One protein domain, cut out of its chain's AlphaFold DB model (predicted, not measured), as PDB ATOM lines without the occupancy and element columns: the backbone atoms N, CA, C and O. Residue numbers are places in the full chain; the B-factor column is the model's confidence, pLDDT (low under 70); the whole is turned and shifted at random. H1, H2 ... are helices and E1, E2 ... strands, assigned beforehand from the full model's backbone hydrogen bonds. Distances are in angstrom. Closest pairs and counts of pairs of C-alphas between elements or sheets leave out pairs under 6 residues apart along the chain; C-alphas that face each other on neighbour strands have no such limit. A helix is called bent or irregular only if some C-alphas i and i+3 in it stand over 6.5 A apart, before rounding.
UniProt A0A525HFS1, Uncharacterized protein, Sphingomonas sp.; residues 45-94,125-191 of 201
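Overview. This is residues 45 to 94 and 125 to 191 of the 201 residues of an uncharacterized protein of Sphingomonas sp. (UniProt A0A525HFS1). Look first for a small ribbon of two antiparallel strands, E1 and E2, with helices H5, H4 and H3b round E1 and H1 at E2. H2 crosses H5 and H3b, and residues 127 to 133 of the bent helix H3 stick out as an arm that makes the length. The printed part has 117 residues, mostly helix, with five named helices and two named strands in the order H1 E1 H2 H3 E2 H4 H5. It is compact, with a radius of gyration of the C-alphas of 15.6 A, and its spans are 51 by 33 by 26 A.

Arrangement. Start at E1, residues 66 to 69, and E2, residues 160 to 163, antiparallel at 143 degrees; N 67 and O 162, 3.1 A apart, are within hydrogen-bond range. From E1, the closest C-alphas to H5, residues 178 to 189, are those of His 69 and Ala 189, 3.9 A. H2, residues 75 to 90, touches H5 at a steep tilt of 48 degrees, closest at C-alphas 79 and 186, 4.8 A. H3, residues 127 to 156, was assigned as one helix by its hydrogen bonds but is bent: C-alphas 136 and 139 are 6.8 A apart, and its arms H3a, 127 to 136, and H3b, 139 to 156, stand at 53 degrees. H3b touches H2 with residues 146 to 154 alone, closest at C-alphas 153 and 85, 5.8 A. H4, residues 166 to 173, touches H5, closest at C-alphas 172 and 181, 5.7 A. Every O i to N i+4 pair is within hydrogen-bond range in H3b, H4 and H5; H2 has 9 of 12, H3a 5 of 6 and, in residues 56 to 63, H1 has 3 of 4.

Along the chain. Find C-alpha 56 at (38.374, -39.279, 248.706), where H1 begins; it is irregular, with C-alphas 60 and 63 7.4 A apart. H2 is 22.9 A long, H3b 26.3 A and H5 16.0 A, ending at C-alpha 189, (40.865, -16.452, 253.099).

Size, cuts and confidence. The C-alphas of Asn 72 and Gly 127 are farthest apart, 51.6 A. Residues 95 to 124 are not printed; C-alphas 94 and 125 are 14.8 A apart across this cut. The links printed whole are tight. Residues 91 to 94 and 125 to 126 have pLDDT under 70.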
ATOM      1  N   ILE A  45      31.669  -9.690 245.757       94.75
ATOM      2  CA  ILE A  45      32.658 -10.510 245.048       94.75
ATOM      3  C   ILE A  45      32.104 -11.924 244.866       94.75
ATOM      4  O   ILE A  45      31.817 -12.614 245.845       94.75
ATOM      5  N   THR A  46      31.981 -12.396 243.631       94.88
ATOM      6  CA  THR A  46      31.624 -13.792 243.360       94.88
ATOM      7  C   THR A  46      32.844 -14.686 243.567       94.88
ATOM      8  O   THR A  46      33.938 -14.361 243.114       94.88
ATOM      9  N   VAL A  47      32.670 -15.798 244.281       94.62
ATOM     10  CA  VAL A  47      33.717 -16.807 244.506       94.62
ATOM     11  C   VAL A  47      33.243 -18.154 243.970       94.62
ATOM     12  O   VAL A  47      32.036 -18.411 244.017       94.62
ATOM     13  N   PRO A  48      34.160 -18.995 243.463       94.06
ATOM     14  CA  PRO A  48      33.817 -20.346 243.052       94.06
ATOM     15  C   PRO A  48      33.341 -21.181 244.238       94.06
ATOM     16  O   PRO A  48      33.597 -20.860 245.403       94.06
ATOM     17  N   ASP A  49      32.654 -22.276 243.925       92.25
ATOM     18  CA  ASP A  49      32.231 -23.239 244.930       92.25
ATOM     19  C   ASP A  49      33.450 -23.959 245.525       92.25
ATOM     20  O   ASP A  49      34.132 -24.735 244.854       92.25
ATOM     21  N   VAL A  50      33.719 -23.676 246.799       92.44
ATOM     22  CA  VAL A  50      34.777 -24.308 247.602       92.44
ATOM     23  C   VAL A  50      34.214 -25.338 248.578       92.44
ATOM     24  O   VAL A  50      34.839 -25.638 249.596       92.44
ATOM     25  N   THR A  51      33.013 -25.858 248.310       91.75
ATOM     26  CA  THR A  51      32.421 -26.920 249.125       91.75
ATOM     27  C   THR A  51      33.399 -28.097 249.232       91.75
ATOM     28  O   THR A  51      33.928 -28.539 248.207       91.75
ATOM     29  N   PRO A  52      33.640 -28.621 250.453       87.25
ATOM     30  CA  PRO A  52      34.560 -29.727 250.666       87.25
ATOM     31  C   PRO A  52      34.240 -30.908 249.743       87.25
ATOM     32  O   PRO A  52      33.095 -31.378 249.715       87.25
ATOM     33  N   PRO A  53      35.219 -31.402 248.971       87.62
ATOM     34  CA  PRO A  53      34.969 -32.471 248.026       87.62
ATOM     35  C   PRO A  53      34.657 -33.777 248.768       87.62
ATOM     36  O   PRO A  53      35.393 -34.210 249.654       87.62
ATOM     37  N   THR A  54      33.569 -34.441 248.379       89.00
ATOM     38  CA  THR A  54      33.174 -35.743 248.943       89.00
ATOM     39  C   THR A  54      34.014 -36.900 248.402       89.00
ATOM     40  O   THR A  54      34.111 -37.942 249.050       89.00
ATOM     41  N   ASP A  55      34.641 -36.721 247.236       89.06
ATOM     42  CA  ASP A  55      35.506 -37.723 246.618       89.06
ATOM     43  C   ASP A  55      36.828 -37.858 247.407       89.06
ATOM     44  O   ASP A  55      37.601 -36.893 247.492       89.06
ATOM     45  N   PRO A  56      37.140 -39.050 247.958       88.56
ATOM     46  CA  PRO A  56      38.374 -39.279 248.706       88.56
ATOM     47  C   PRO A  56      39.639 -39.040 247.873       88.56
ATOM     48  O   PRO A  56      40.677 -38.703 248.442       88.56
ATOM     49  N   LYS A  57      39.577 -39.179 246.542       88.75
ATOM     50  CA  LYS A  57      40.713 -38.887 245.664       88.75
ATOM     51  C   LYS A  57      41.040 -37.397 245.665       88.75
ATOM     52  O   LYS A  57      42.199 -37.034 245.828       88.75
ATOM     53  N   VAL A  58      40.024 -36.542 245.553       86.25
ATOM     54  CA  VAL A  58      40.202 -35.082 245.564       86.25
ATOM     55  C   VAL A  58      40.714 -34.619 246.929       86.25
ATOM     56  O   VAL A  58      41.624 -33.797 246.991       86.25
ATOM     57  N   ARG A  59      40.217 -35.212 248.023       87.25
ATOM     58  CA  ARG A  59      40.760 -34.967 249.370       87.25
ATOM     59  C   ARG A  59      42.223 -35.400 249.496       87.25
ATOM     60  O   ARG A  59      43.035 -34.658 250.042       87.25
ATOM     61  N   GLY A  60      42.576 -36.568 248.953       87.06
ATOM     62  CA  GLY A  60      43.960 -37.053 248.899       87.06
ATOM     63  C   GLY A  60      44.884 -36.146 248.079       87.06
ATOM     64  O   GLY A  60      46.046 -35.964 248.441       87.06
ATOM     65  N   ASP A  61      44.347 -35.516 247.036       90.12
ATOM     66  CA  ASP A  61      45.023 -34.520 246.201       90.12
ATOM     67  C   ASP A  61      44.946 -33.088 246.775       90.12
ATOM     68  O   ASP A  61      45.390 -32.139 246.124       90.12
ATOM     69  N   GLY A  62      44.467 -32.905 248.012       88.06
ATOM     70  CA  GLY A  62      44.371 -31.595 248.669       88.06
ATOM     71  C   GLY A  62      45.715 -30.871 248.802       88.06
ATOM     72  O   GLY A  62      45.775 -29.645 248.805       88.06
ATOM     73  N   TYR A  63      46.833 -31.609 248.814       90.56
ATOM     74  CA  TYR A  63      48.177 -31.017 248.761       90.56
ATOM     75  C   TYR A  63      48.465 -30.308 247.431       90.56
ATOM     76  O   TYR A  63      49.407 -29.520 247.361       90.56
ATOM     77  N   LYS A  64      47.719 -30.609 246.362       91.88
ATOM     78  CA  LYS A  64      47.856 -30.015 245.028       91.88
ATOM     79  C   LYS A  64      46.845 -28.889 244.825       91.88
ATOM     80  O   LYS A  64      47.260 -27.810 244.411       91.88
ATOM     81  N   PHE A  65      45.578 -29.131 245.158       93.88
ATOM     82  CA  PHE A  65      44.478 -28.185 244.965       93.88
ATOM     83  C   PHE A  65      43.945 -27.712 246.313       93.88
ATOM     84  O   PHE A  65      43.297 -28.463 247.041       93.88
ATOM     85  N   TYR A  66      44.240 -26.462 246.652       95.50
ATOM     86  CA  TYR A  66      43.853 -25.876 247.928       95.50
ATOM     87  C   TYR A  66      43.638 -24.371 247.806       95.50
ATOM     88  O   TYR A  66      44.149 -23.723 246.891       95.50
ATOM     89  N   TYR A  67      42.945 -23.808 248.789       96.75
ATOM     90  CA  TYR A  67      42.939 -22.374 249.060       96.75
ATOM     91  C   TYR A  67      43.432 -22.105 250.483       96.75
ATOM     92  O   TYR A  67      43.514 -23.015 251.313       96.75
ATOM     93  N   PHE A  68      43.804 -20.856 250.744       97.50
ATOM     94  CA  PHE A  68      44.279 -20.407 252.047       97.50
ATOM     95  C   PHE A  68      43.131 -19.839 252.866       97.50
ATOM     96  O   PHE A  68      42.279 -19.152 252.315       97.50
ATOM     97  N   HIS A  69      43.141 -20.077 254.174       97.94
ATOM     98  CA  HIS A  69      42.178 -19.510 255.113       97.94
ATOM     99  C   HIS A  69      42.838 -19.181 256.445       97.94
ATOM    100  O   HIS A  69      43.731 -19.892 256.903       97.94
ATOM    101  N   ASN A  70      42.418 -18.073 257.045       97.81
ATOM    102  CA  ASN A  70      42.828 -17.672 258.377       97.81
ATOM    103  C   ASN A  70      41.638 -16.979 259.068       97.81
ATOM    104  O   ASN A  70      41.173 -15.944 258.600       97.81
ATOM    105  N   PRO A  71      41.120 -17.518 260.187       96.44
ATOM    106  CA  PRO A  71      39.956 -16.940 260.858       96.44
ATOM    107  C   PRO A  71      40.260 -15.628 261.598       96.44
ATOM    108  O   PRO A  71      39.331 -14.960 262.042       96.44
ATOM    109  N   ASN A  72      41.536 -15.273 261.773       96.81
ATOM    110  CA  ASN A  72      41.957 -14.128 262.582       96.81
ATOM    111  C   ASN A  72      42.241 -12.864 261.756       96.81
ATOM    112  O   ASN A  72      42.618 -11.845 262.331       96.81
ATOM    113  N   VAL A  73      42.103 -12.924 260.428       97.44
ATOM    114  CA  VAL A  73      42.401 -11.799 259.529       97.44
ATOM    115  C   VAL A  73      41.123 -11.215 258.946       97.44
ATOM    116  O   VAL A  73      40.150 -11.916 258.669       97.44
ATOM    117  N   THR A  74      41.132  -9.903 258.740       97.12
ATOM    118  CA  THR A  74      40.046  -9.215 258.035       97.12
ATOM    119  C   THR A  74      40.211  -9.359 256.523       97.12
ATOM    120  O   THR A  74      41.300  -9.658 256.038       97.12
ATOM    121  N   PHE A  75      39.149  -9.095 255.759       97.06
ATOM    122  CA  PHE A  75      39.206  -9.108 254.294       97.06
ATOM    123  C   PHE A  75      40.287  -8.173 253.730       97.06
ATOM    124  O   PHE A  75      41.012  -8.557 252.818       97.06
ATOM    125  N   ALA A  76      40.434  -6.972 254.302       96.12
ATOM    126  CA  ALA A  76      41.450  -6.014 253.875       96.12
ATOM    127  C   ALA A  76      42.872  -6.534 254.125       96.12
ATOM    128  O   ALA A  76      43.710  -6.496 253.232       96.12
ATOM    129  N   GLN A  77      43.113  -7.108 255.305       96.62
ATOM    130  CA  GLN A  77      44.410  -7.697 255.628       96.62
ATOM    131  C   GLN A  77      44.728  -8.910 254.743       96.62
ATOM    132  O   GLN A  77      45.841  -9.031 254.243       96.62
ATOM    133  N   ALA A  78      43.746  -9.784 254.501       97.81
ATOM    134  CA  ALA A  78      43.913 -10.922 253.603       97.81
ATOM    135  C   ALA A  78      44.196 -10.489 252.158       97.81
ATOM    136  O   ALA A  78      44.985 -11.130 251.466       97.81
ATOM    137  N   TYR A  79      43.574  -9.396 251.707       96.75
ATOM    138  CA  TYR A  79      43.854  -8.796 250.408       96.75
ATOM    139  C   TYR A  79      45.308  -8.330 250.308       96.75
ATOM    140  O   TYR A  79      45.992  -8.723 249.363       96.75
ATOM    141  N   ASP A  80      45.787  -7.560 251.288       96.00
ATOM    142  CA  ASP A  80      47.164  -7.056 251.303       96.00
ATOM    143  C   ASP A  80      48.181  -8.206 251.361       96.00
ATOM    144  O   ASP A  80      49.133  -8.228 250.581       96.00
ATOM    145  N   ASP A  81      47.935  -9.212 252.209       96.88
ATOM    146  CA  ASP A  81      48.784 -10.402 252.325       96.88
ATOM    147  C   ASP A  81      48.897 -11.158 250.989       96.88
ATOM    148  O   ASP A  81      49.995 -11.525 250.561       96.88
ATOM    149  N   ILE A  82      47.770 -11.387 250.306       96.12
ATOM    150  CA  ILE A  82      47.742 -12.122 249.034       96.12
ATOM    151  C   ILE A  82      48.349 -11.290 247.907       96.12
ATOM    152  O   ILE A  82      49.085 -11.846 247.089       96.12
ATOM    153  N   ALA A  83      48.066  -9.986 247.853       94.75
ATOM    154  CA  ALA A  83      48.652  -9.080 246.870       94.75
ATOM    155  C   ALA A  83      50.180  -9.041 247.009       94.75
ATOM    156  O   ALA A  83      50.898  -9.186 246.016       94.75
ATOM    157  N   GLU A  84      50.685  -8.941 248.241       93.75
ATOM    158  CA  GLU A  84      52.117  -8.973 248.533       93.75
ATOM    159  C   GLU A  84      52.734 -10.324 248.140       93.75
ATOM    160  O   GLU A  84      53.736 -10.369 247.422       93.75
ATOM    161  N   CYS A  85      52.114 -11.444 248.529       94.62
ATOM    162  CA  CYS A  85      52.599 -12.774 248.159       94.62
ATOM    163  C   CYS A  85      52.594 -13.003 246.636       94.62
ATOM    164  O   CYS A  85      53.520 -13.622 246.103       94.62
ATOM    165  N   ARG A  86      51.594 -12.473 245.921       92.50
ATOM    166  CA  ARG A  86      51.523 -12.531 244.454       92.50
ATOM    167  C   ARG A  86      52.545 -11.635 243.769       92.50
ATOM    168  O   ARG A  86      53.048 -12.024 242.718       92.50
ATOM    169  N   ALA A  87      52.925 -10.501 244.357       91.00
ATOM    170  CA  ALA A  87      53.989  -9.659 243.811       91.00
ATOM    171  C   ALA A  87      55.317 -10.434 243.678       91.00
ATOM    172  O   ALA A  87      56.044 -10.261 242.699       91.00
ATOM    173  N   PHE A  88      55.594 -11.384 244.583       88.19
ATOM    174  CA  PHE A  88      56.756 -12.273 244.462       88.19
ATOM    175  C   PHE A  88      56.678 -13.250 243.278       88.19
ATOM    176  O   PHE A  88      57.722 -13.699 242.804       88.19
ATOM    177  N   LEU A  89      55.484 -13.554 242.753       85.25
ATOM    178  CA  LEU A  89      55.324 -14.419 241.578       85.25
ATOM    179  C   LEU A  89      55.835 -13.745 240.301       85.25
ATOM    180  O   LEU A  89      56.493 -14.399 239.488       85.25
ATOM    181  N   ALA A  90      55.609 -12.435 240.155       72.25
ATOM    182  CA  ALA A  90      56.080 -11.655 239.008       72.25
ATOM    183  C   ALA A  90      57.617 -11.637 238.899       72.25
ATOM    184  O   ALA A  90      58.177 -11.534 237.806       72.25
ATOM    185  N   HIS A  91      58.312 -11.797 240.027       60.22
ATOM    186  CA  HIS A  91      59.773 -11.842 240.094       60.22
ATOM    187  C   HIS A  91      60.371 -13.229 239.834       60.22
ATOM    188  O   HIS A  91      61.591 -13.355 239.753       60.22
ATOM    189  N   THR A  92      59.542 -14.263 239.663       58.97
ATOM    190  CA  THR A  92      59.995 -15.631 239.364       58.97
ATOM    191  C   THR A  92      59.944 -16.010 237.891       58.97
ATOM    192  O   THR A  92      59.909 -17.200 237.569       58.97
ATOM    193  N   SER A  93      60.042 -15.030 236.984       54.81
ATOM    194  CA  SER A  93      60.504 -15.347 235.631       54.81
ATOM    195  C   SER A  93      61.811 -16.121 235.778       54.81
ATOM    196  O   SER A  93      62.717 -15.695 236.496       54.81
ATOM    197  N   ALA A  94      61.852 -17.333 235.223       54.25
ATOM    198  CA  ALA A  94      63.016 -18.193 235.320       54.25
ATOM    199  C   ALA A  94      64.206 -17.407 234.763       54.25
ATOM    200  O   ALA A  94      64.355 -17.265 233.548       54.25
ATOM    201  N   PRO A 125      70.229 -23.192 224.745       65.50
ATOM    202  CA  PRO A 125      71.561 -23.782 224.554       65.50
ATOM    203  C   PRO A 125      71.517 -25.259 224.105       65.50
ATOM    204  O   PRO A 125      72.533 -25.806 223.686       65.50
ATOM    205  N   TYR A 126      70.343 -25.891 224.170       65.50
ATOM    206  CA  TYR A 126      70.057 -27.260 223.757       65.50
ATOM    207  C   TYR A 126      69.445 -27.384 222.336       65.50
ATOM    208  O   TYR A 126      69.074 -28.484 221.924       65.50
ATOM    209  N   GLY A 127      69.339 -26.286 221.575       76.88
ATOM    210  CA  GLY A 127      68.785 -26.248 220.213       76.88
ATOM    211  C   GLY A 127      67.283 -26.562 220.135       76.88
ATOM    212  O   GLY A 127      66.606 -26.659 221.154       76.88
ATOM    213  N   VAL A 128      66.767 -26.786 218.917       76.00
ATOM    214  CA  VAL A 128      65.326 -27.004 218.640       76.00
ATOM    215  C   VAL A 128      64.725 -28.167 219.445       76.00
ATOM    216  O   VAL A 128      63.576 -28.101 219.876       76.00
ATOM    217  N   LEU A 129      65.498 -29.235 219.688       76.50
ATOM    218  CA  LEU A 129      65.050 -30.350 220.532       76.50
ATOM    219  C   LEU A 129      64.894 -29.919 221.996       76.50
ATOM    220  O   LEU A 129      63.925 -30.290 222.658       76.50
ATOM    221  N   GLY A 130      65.834 -29.117 222.489       76.44
ATOM    222  CA  GLY A 130      65.762 -28.523 223.814       76.44
ATOM    223  C   GLY A 130      64.597 -27.557 223.976       76.44
ATOM    224  O   GLY A 130      63.931 -27.589 225.009       76.44
ATOM    225  N   ASP A 131      64.312 -26.753 222.952       73.44
ATOM    226  CA  ASP A 131      63.151 -25.857 222.927       73.44
ATOM    227  C   ASP A 131      61.839 -26.652 223.001       73.44
ATOM    228  O   ASP A 131      60.956 -26.334 223.800       73.44
ATOM    229  N   ALA A 132      61.732 -27.750 222.242       78.19
ATOM    230  CA  ALA A 132      60.559 -28.624 222.264       78.19
ATOM    231  C   ALA A 132      60.348 -29.299 223.631       78.19
ATOM    232  O   ALA A 132      59.226 -29.342 224.139       78.19
ATOM    233  N   MET A 133      61.418 -29.798 224.263       79.31
ATOM    234  CA  MET A 133      61.331 -30.361 225.618       79.31
ATOM    235  C   MET A 133      60.976 -29.287 226.656       79.31
ATOM    236  O   MET A 133      60.139 -29.525 227.531       79.31
ATOM    237  N   GLY A 134      61.564 -28.095 226.530       77.38
ATOM    238  CA  GLY A 134      61.284 -26.948 227.388       77.38
ATOM    239  C   GLY A 134      59.817 -26.528 227.341       77.38
ATOM    240  O   GLY A 134      59.208 -26.342 228.393       77.38
ATOM    241  N   ALA A 135      59.214 -26.479 226.149       78.81
ATOM    242  CA  ALA A 135      57.810 -26.109 225.970       78.81
ATOM    243  C   ALA A 135      56.829 -27.065 226.678       78.81
ATOM    244  O   ALA A 135      55.775 -26.638 227.145       78.81
ATOM    245  N   ILE A 136      57.178 -28.350 226.810       82.88
ATOM    246  CA  ILE A 136      56.342 -29.347 227.503       82.88
ATOM    247  C   ILE A 136      56.479 -29.225 229.028       82.88
ATOM    248  O   ILE A 136      55.508 -29.413 229.767       82.88
ATOM    249  N   MET A 137      57.687 -28.937 229.519       81.44
ATOM    250  CA  MET A 137      57.976 -28.917 230.957       81.44
ATOM    251  C   MET A 137      57.661 -27.573 231.619       81.44
ATOM    252  O   MET A 137      57.189 -27.560 232.761       81.44
ATOM    253  N   ALA A 138      57.875 -26.458 230.915       78.88
ATOM    254  CA  ALA A 138      57.741 -25.111 231.466       78.88
ATOM    255  C   ALA A 138      56.367 -24.848 232.118       78.88
ATOM    256  O   ALA A 138      56.359 -24.441 233.280       78.88
ATOM    257  N   PRO A 139      55.215 -25.200 231.504       80.00
ATOM    258  CA  PRO A 139      53.908 -24.911 232.104       80.00
ATOM    259  C   PRO A 139      53.643 -25.678 233.409       80.00
ATOM    260  O   PRO A 139      52.886 -25.235 234.274       80.00
ATOM    261  N   LYS A 140      54.232 -26.872 233.573       83.44
ATOM    262  CA  LYS A 140      54.113 -27.643 234.823       83.44
ATOM    263  C   LYS A 140      55.027 -27.078 235.904       83.44
ATOM    264  O   LYS A 140      54.623 -26.994 237.062       83.44
ATOM    265  N   MET A 141      56.240 -26.690 235.519       82.62
ATOM    266  CA  MET A 141      57.220 -26.123 236.439       82.62
ATOM    267  C   MET A 141      56.773 -24.755 236.964       82.62
ATOM    268  O   MET A 141      56.880 -24.504 238.161       82.62
ATOM    269  N   GLU A 142      56.204 -23.910 236.106       83.81
ATOM    270  CA  GLU A 142      55.685 -22.593 236.480       83.81
ATOM    271  C   GLU A 142      54.539 -22.697 237.494       83.81
ATOM    272  O   GLU A 142      54.605 -22.080 238.558       83.81
ATOM    273  N   ARG A 143      53.544 -23.561 237.241       85.00
ATOM    274  CA  ARG A 143      52.450 -23.817 238.198       85.00
ATOM    275  C   ARG A 143      52.957 -24.337 239.544       85.00
ATOM    276  O   ARG A 143      52.497 -23.887 240.596       85.00
ATOM    277  N   GLY A 144      53.929 -25.252 239.521       86.81
ATOM    278  CA  GLY A 144      54.569 -25.771 240.730       86.81
ATOM    279  C   GLY A 144      55.334 -24.694 241.504       86.81
ATOM    280  O   GLY A 144      55.207 -24.611 242.726       86.81
ATOM    281  N   SER A 145      56.076 -23.837 240.798       88.31
ATOM    282  CA  SER A 145      56.809 -22.711 241.384       88.31
ATOM    283  C   SER A 145      55.859 -21.700 242.025       88.31
ATOM    284  O   SER A 145      56.003 -21.411 243.215       88.31
ATOM    285  N   ARG A 146      54.822 -21.255 241.291       89.25
ATOM    286  CA  ARG A 146      53.784 -20.336 241.798       89.25
ATOM    287  C   ARG A 146      53.141 -20.880 243.073       89.25
ATOM    288  O   ARG A 146      53.091 -20.195 244.092       89.25
ATOM    289  N   SER A 147      52.745 -22.153 243.048       90.69
ATOM    290  CA  SER A 147      52.155 -22.826 244.210       90.69
ATOM    291  C   SER A 147      53.114 -22.883 245.405       90.69
ATOM    292  O   SER A 147      52.707 -22.607 246.530       90.69
ATOM    293  N   ASN A 148      54.390 -23.219 245.187       91.94
ATOM    294  CA  ASN A 148      55.389 -23.315 246.256       91.94
ATOM    295  C   ASN A 148      55.698 -21.949 246.892       91.94
ATOM    296  O   ASN A 148      55.799 -21.850 248.114       91.94
ATOM    297  N   ILE A 149      55.804 -20.889 246.086       92.50
ATOM    298  CA  ILE A 149      56.027 -19.520 246.579       92.50
ATOM    299  C   ILE A 149      54.845 -19.075 247.437       92.50
ATOM    300  O   ILE A 149      55.048 -18.660 248.579       92.50
ATOM    301  N   MET A 150      53.616 -19.259 246.941       94.12
ATOM    302  CA  MET A 150      52.410 -18.925 247.700       94.12
ATOM    303  C   MET A 150      52.329 -19.710 249.015       94.12
ATOM    304  O   MET A 150      52.045 -19.118 250.051       94.12
ATOM    305  N   ARG A 151      52.648 -21.016 249.021       94.50
ATOM    306  CA  ARG A 151      52.677 -21.825 250.262       94.50
ATOM    307  C   ARG A 151      53.650 -21.276 251.290       94.50
ATOM    308  O   ARG A 151      53.304 -21.201 252.464       94.50
ATOM    309  N   ARG A 152      54.862 -20.917 250.865       94.69
ATOM    310  CA  ARG A 152      55.889 -20.389 251.770       94.69
ATOM    311  C   ARG A 152      55.482 -19.031 252.328       94.69
ATOM    312  O   ARG A 152      55.572 -18.840 253.532       94.69
ATOM    313  N   CYS A 153      54.997 -18.133 251.471       96.12
ATOM    314  CA  CYS A 153      54.614 -16.779 251.862       96.12
ATOM    315  C   CYS A 153      53.384 -16.757 252.787       96.12
ATOM    316  O   CYS A 153      53.417 -16.152 253.858       96.12
ATOM    317  N   MET A 154      52.321 -17.480 252.422       97.38
ATOM    318  CA  MET A 154      51.085 -17.528 253.210       97.38
ATOM    319  C   MET A 154      51.242 -18.384 254.474       97.38
ATOM    320  O   MET A 154      50.716 -18.033 255.530       97.38
ATOM    321  N   GLY A 155      52.016 -19.473 254.409       95.50
ATOM    322  CA  GLY A 155      52.258 -20.352 255.556       95.50
ATOM    323  C   GLY A 155      52.955 -19.638 256.717       95.50
ATOM    324  O   GLY A 155      52.576 -19.828 257.870       95.50
ATOM    325  N   THR A 156      53.907 -18.738 256.439       96.12
ATOM    326  CA  THR A 156      54.558 -17.930 257.491       96.12
ATOM    327  C   THR A 156      53.628 -16.910 258.149       96.12
ATOM    328  O   THR A 156      53.904 -16.474 259.263       96.12
ATOM    329  N   ARG A 157      52.516 -16.554 257.494       96.62
ATOM    330  CA  ARG A 157      51.491 -15.636 258.024       96.62
ATOM    331  C   ARG A 157      50.379 -16.364 258.794       96.62
ATOM    332  O   ARG A 157      49.410 -15.739 259.212       96.62
ATOM    333  N   GLY A 158      50.505 -17.680 258.989       96.62
ATOM    334  CA  GLY A 158      49.542 -18.481 259.752       96.62
ATOM    335  C   GLY A 158      48.279 -18.864 258.981       96.62
ATOM    336  O   GLY A 158      47.292 -19.255 259.601       96.62
ATOM    337  N   TYR A 159      48.286 -18.760 257.649       97.81
ATOM    338  CA  TYR A 159      47.195 -19.293 256.838       97.81
ATOM    339  C   TYR A 159      47.288 -20.812 256.749       97.81
ATOM    340  O   TYR A 159      48.343 -21.373 256.442       97.81
ATOM    341  N   VAL A 160      46.148 -21.459 256.959       96.94
ATOM    342  CA  VAL A 160      45.971 -22.900 256.794       96.94
ATOM    343  C   VAL A 160      45.404 -23.200 255.409       96.94
ATOM    344  O   VAL A 160      44.859 -22.319 254.740       96.94
ATOM    345  N   ARG A 161      45.570 -24.440 254.946       95.94
ATOM    346  CA  ARG A 161      45.158 -24.866 253.601       95.94
ATOM    347  C   ARG A 161      43.967 -25.809 253.690       95.94
ATOM    348  O   ARG A 161      43.984 -26.720 254.509       95.94
ATOM    349  N   TYR A 162      42.997 -25.642 252.800       95.62
ATOM    350  CA  TYR A 162      41.845 -26.540 252.676       95.62
ATOM    351  C   TYR A 162      41.705 -27.034 251.242       95.62
ATOM    352  O   TYR A 162      41.962 -26.273 250.307       95.62
ATOM    353  N   ALA A 163      41.339 -28.306 251.082       94.81
ATOM    354  CA  ALA A 163      41.267 -28.964 249.785       94.81
ATOM    355  C   ALA A 163      40.076 -28.453 248.964       94.81
ATOM    356  O   ALA A 163      38.986 -28.253 249.492       94.81
ATOM    357  N   ILE A 164      40.281 -28.281 247.658       95.19
ATOM    358  CA  ILE A 164      39.222 -27.917 246.704       95.19
ATOM    359  C   ILE A 164      39.326 -28.752 245.434       95.19
ATOM    360  O   ILE A 164      40.312 -29.451 245.201       95.19
ATOM    361  N   THR A 165      38.292 -28.686 244.602       95.25
ATOM    362  CA  THR A 165      38.307 -29.307 243.277       95.25
ATOM    363  C   THR A 165      39.310 -28.608 242.354       95.25
ATOM    364  O   THR A 165      39.569 -27.412 242.489       95.25
ATOM    365  N   GLU A 166      39.862 -29.347 241.387       93.38
ATOM    366  CA  GLU A 166      40.780 -28.796 240.373       93.38
ATOM    367  C   GLU A 166      40.135 -27.629 239.611       93.38
ATOM    368  O   GLU A 166      40.754 -26.584 239.458       93.38
ATOM    369  N   SER A 167      38.854 -27.745 239.250       93.56
ATOM    370  CA  SER A 167      38.125 -26.676 238.561       93.56
ATOM    371  C   SER A 167      38.020 -25.388 239.385       93.56
ATOM    372  O   SER A 167      38.203 -24.303 238.841       93.56
ATOM    373  N   ALA A 168      37.750 -25.491 240.692       94.88
ATOM    374  CA  ALA A 168      37.704 -24.321 241.567       94.88
ATOM    375  C   ALA A 168      39.104 -23.721 241.775       94.88
ATOM    376  O   ALA A 168      39.256 -22.502 241.858       94.88
ATOM    377  N   PHE A 169      40.136 -24.567 241.838       94.38
ATOM    378  CA  PHE A 169      41.518 -24.117 241.947       94.38
ATOM    379  C   PHE A 169      41.968 -23.336 240.709       94.38
ATOM    380  O   PHE A 169      42.569 -22.269 240.857       94.38
ATOM    381  N   ASP A 170      41.660 -23.836 239.513       93.19
ATOM    382  CA  ASP A 170      42.005 -23.182 238.250       93.19
ATOM    383  C   ASP A 170      41.300 -21.819 238.137       93.19
ATOM    384  O   ASP A 170      41.938 -20.818 237.813       93.19
ATOM    385  N   GLU A 171      40.020 -21.724 238.524       93.94
ATOM    386  CA  GLU A 171      39.287 -20.446 238.547       93.94
ATOM    387  C   GLU A 171      39.907 -19.419 239.517       93.94
ATOM    388  O   GLU A 171      39.903 -18.217 239.244       93.94
ATOM    389  N   LEU A 172      40.494 -19.877 240.628       94.38
ATOM    390  CA  LEU A 172      41.160 -19.006 241.600       94.38
ATOM    391  C   LEU A 172      42.571 -18.563 241.187       94.38
ATOM    392  O   LEU A 172      43.081 -17.604 241.776       94.38
ATOM    393  N   ASN A 173      43.234 -19.243 240.245       92.25
ATOM    394  CA  ASN A 173      44.669 -19.044 239.984       92.25
ATOM    395  C   ASN A 173      45.042 -18.725 238.528       92.25
ATOM    396  O   ASN A 173      46.086 -18.096 238.319       92.25
ATOM    397  N   ASP A 174      44.212 -19.105 237.554       88.44
ATOM    398  CA  ASP A 174      44.546 -19.066 236.121       88.44
ATOM    399  C   ASP A 174      43.649 -18.101 235.309       88.44
ATOM    400  O   ASP A 174      43.471 -18.245 234.100       88.44
ATOM    401  N   GLY A 175      43.093 -17.076 235.964       85.31
ATOM    402  CA  GLY A 175      42.331 -16.006 235.312       85.31
ATOM    403  C   GLY A 175      43.211 -14.910 234.680       85.31
ATOM    404  O   GLY A 175      44.318 -14.666 235.151       85.31
ATOM    405  N   PRO A 176      42.719 -14.189 233.651       83.38
ATOM    406  CA  PRO A 176      43.462 -13.102 232.995       83.38
ATOM    407  C   PRO A 176      43.569 -11.818 233.836       83.38
ATOM    408  O   PRO A 176      44.228 -10.865 233.433       83.38
ATOM    409  N   ASP A 177      42.875 -11.770 234.968       90.62
ATOM    410  CA  ASP A 177      42.658 -10.582 235.781       90.62
ATOM    411  C   ASP A 177      43.137 -10.834 237.213       90.62
ATOM    412  O   ASP A 177      42.405 -11.371 238.049       90.62
ATOM    413  N   GLU A 178      44.389 -10.465 237.477       90.44
ATOM    414  CA  GLU A 178      45.050 -10.702 238.763       90.44
ATOM    415  C   GLU A 178      44.340 -10.007 239.931       90.44
ATOM    416  O   GLU A 178      44.217 -10.602 241.003       90.44
ATOM    417  N   ASP A 179      43.798  -8.804 239.734       92.00
ATOM    418  CA  ASP A 179      43.106  -8.065 240.795       92.00
ATOM    419  C   ASP A 179      41.852  -8.808 241.254       92.00
ATOM    420  O   ASP A 179      41.601  -8.954 242.457       92.00
ATOM    421  N   ARG A 180      41.087  -9.357 240.304       94.12
ATOM    422  CA  ARG A 180      39.950 -10.221 240.631       94.12
ATOM    423  C   ARG A 180      40.398 -11.503 241.325       94.12
ATOM    424  O   ARG A 180      39.742 -11.910 242.283       94.12
ATOM    425  N   LEU A 181      41.493 -12.135 240.897       94.56
ATOM    426  CA  LEU A 181      42.005 -13.336 241.566       94.56
ATOM    427  C   LEU A 181      42.414 -13.053 243.019       94.56
ATOM    428  O   LEU A 181      42.110 -13.854 243.907       94.56
ATOM    429  N   ILE A 182      43.066 -11.915 243.280       96.06
ATOM    430  CA  ILE A 182      43.431 -11.481 244.637       96.06
ATOM    431  C   ILE A 182      42.168 -11.279 245.476       96.06
ATOM    432  O   ILE A 182      42.080 -11.816 246.577       96.06
ATOM    433  N   LEU A 183      41.165 -10.574 244.947       96.38
ATOM    434  CA  LEU A 183      39.895 -10.325 245.636       96.38
ATOM    435  C   LEU A 183      39.141 -11.616 245.988       96.38
ATOM    436  O   LEU A 183      38.654 -11.759 247.111       96.38
ATOM    437  N   MET A 184      39.057 -12.565 245.051       97.12
ATOM    438  CA  MET A 184      38.395 -13.855 245.285       97.12
ATOM    439  C   MET A 184      39.122 -14.667 246.357       97.12
ATOM    440  O   MET A 184      38.488 -15.170 247.287       97.12
ATOM    441  N   GLN A 185      40.451 -14.757 246.271       97.19
ATOM    442  CA  GLN A 185      41.239 -15.482 247.264       97.19
ATOM    443  C   GLN A 185      41.199 -14.801 248.635       97.19
ATOM    444  O   GLN A 185      41.057 -15.497 249.634       97.19
ATOM    445  N   ALA A 186      41.241 -13.469 248.700       97.88
ATOM    446  CA  ALA A 186      41.124 -12.714 249.948       97.88
ATOM    447  C   ALA A 186      39.780 -12.961 250.633       97.88
ATOM    448  O   ALA A 186      39.733 -13.193 251.839       97.88
ATOM    449  N   LYS A 187      38.694 -13.000 249.851       97.25
ATOM    450  CA  LYS A 187      37.354 -13.301 250.363       97.25
ATOM    451  C   LYS A 187      37.275 -14.706 250.953       97.25
ATOM    452  O   LYS A 187      36.702 -14.881 252.027       97.25
ATOM    453  N   LEU A 188      37.835 -15.697 250.261       97.12
ATOM    454  CA  LEU A 188      37.900 -17.064 250.776       97.12
ATOM    455  C   LEU A 188      38.792 -17.153 252.016       97.12
ATOM    456  O   LEU A 188      38.465 -17.874 252.958       97.12
ATOM    457  N   ALA A 189      39.880 -16.386 252.039       97.81
ATOM    458  CA  ALA A 189      40.865 -16.452 253.099       97.81
ATOM    459  C   ALA A 189      40.386 -15.849 254.422       97.81
ATOM    460  O   ALA A 189      40.649 -16.433 255.471       97.81
ATOM    461  N   SER A 190      39.636 -14.746 254.375       97.69
ATOM    462  CA  SER A 190      39.014 -14.120 255.551       97.69
ATOM    463  C   SER A 190      37.592 -14.624 255.838       97.69
ATOM    464  O   SER A 190      36.886 -14.051 256.668       97.69
ATOM    465  N   GLY A 191      37.108 -15.612 255.081       95.19
ATOM    466  CA  GLY A 191      35.740 -16.115 255.171       95.19
ATOM    467  C   GLY A 191      35.459 -16.934 256.441       95.19
ATOM    468  O   GLY A 191      36.343 -17.140 257.280       95.19
TER     469      GLY A 191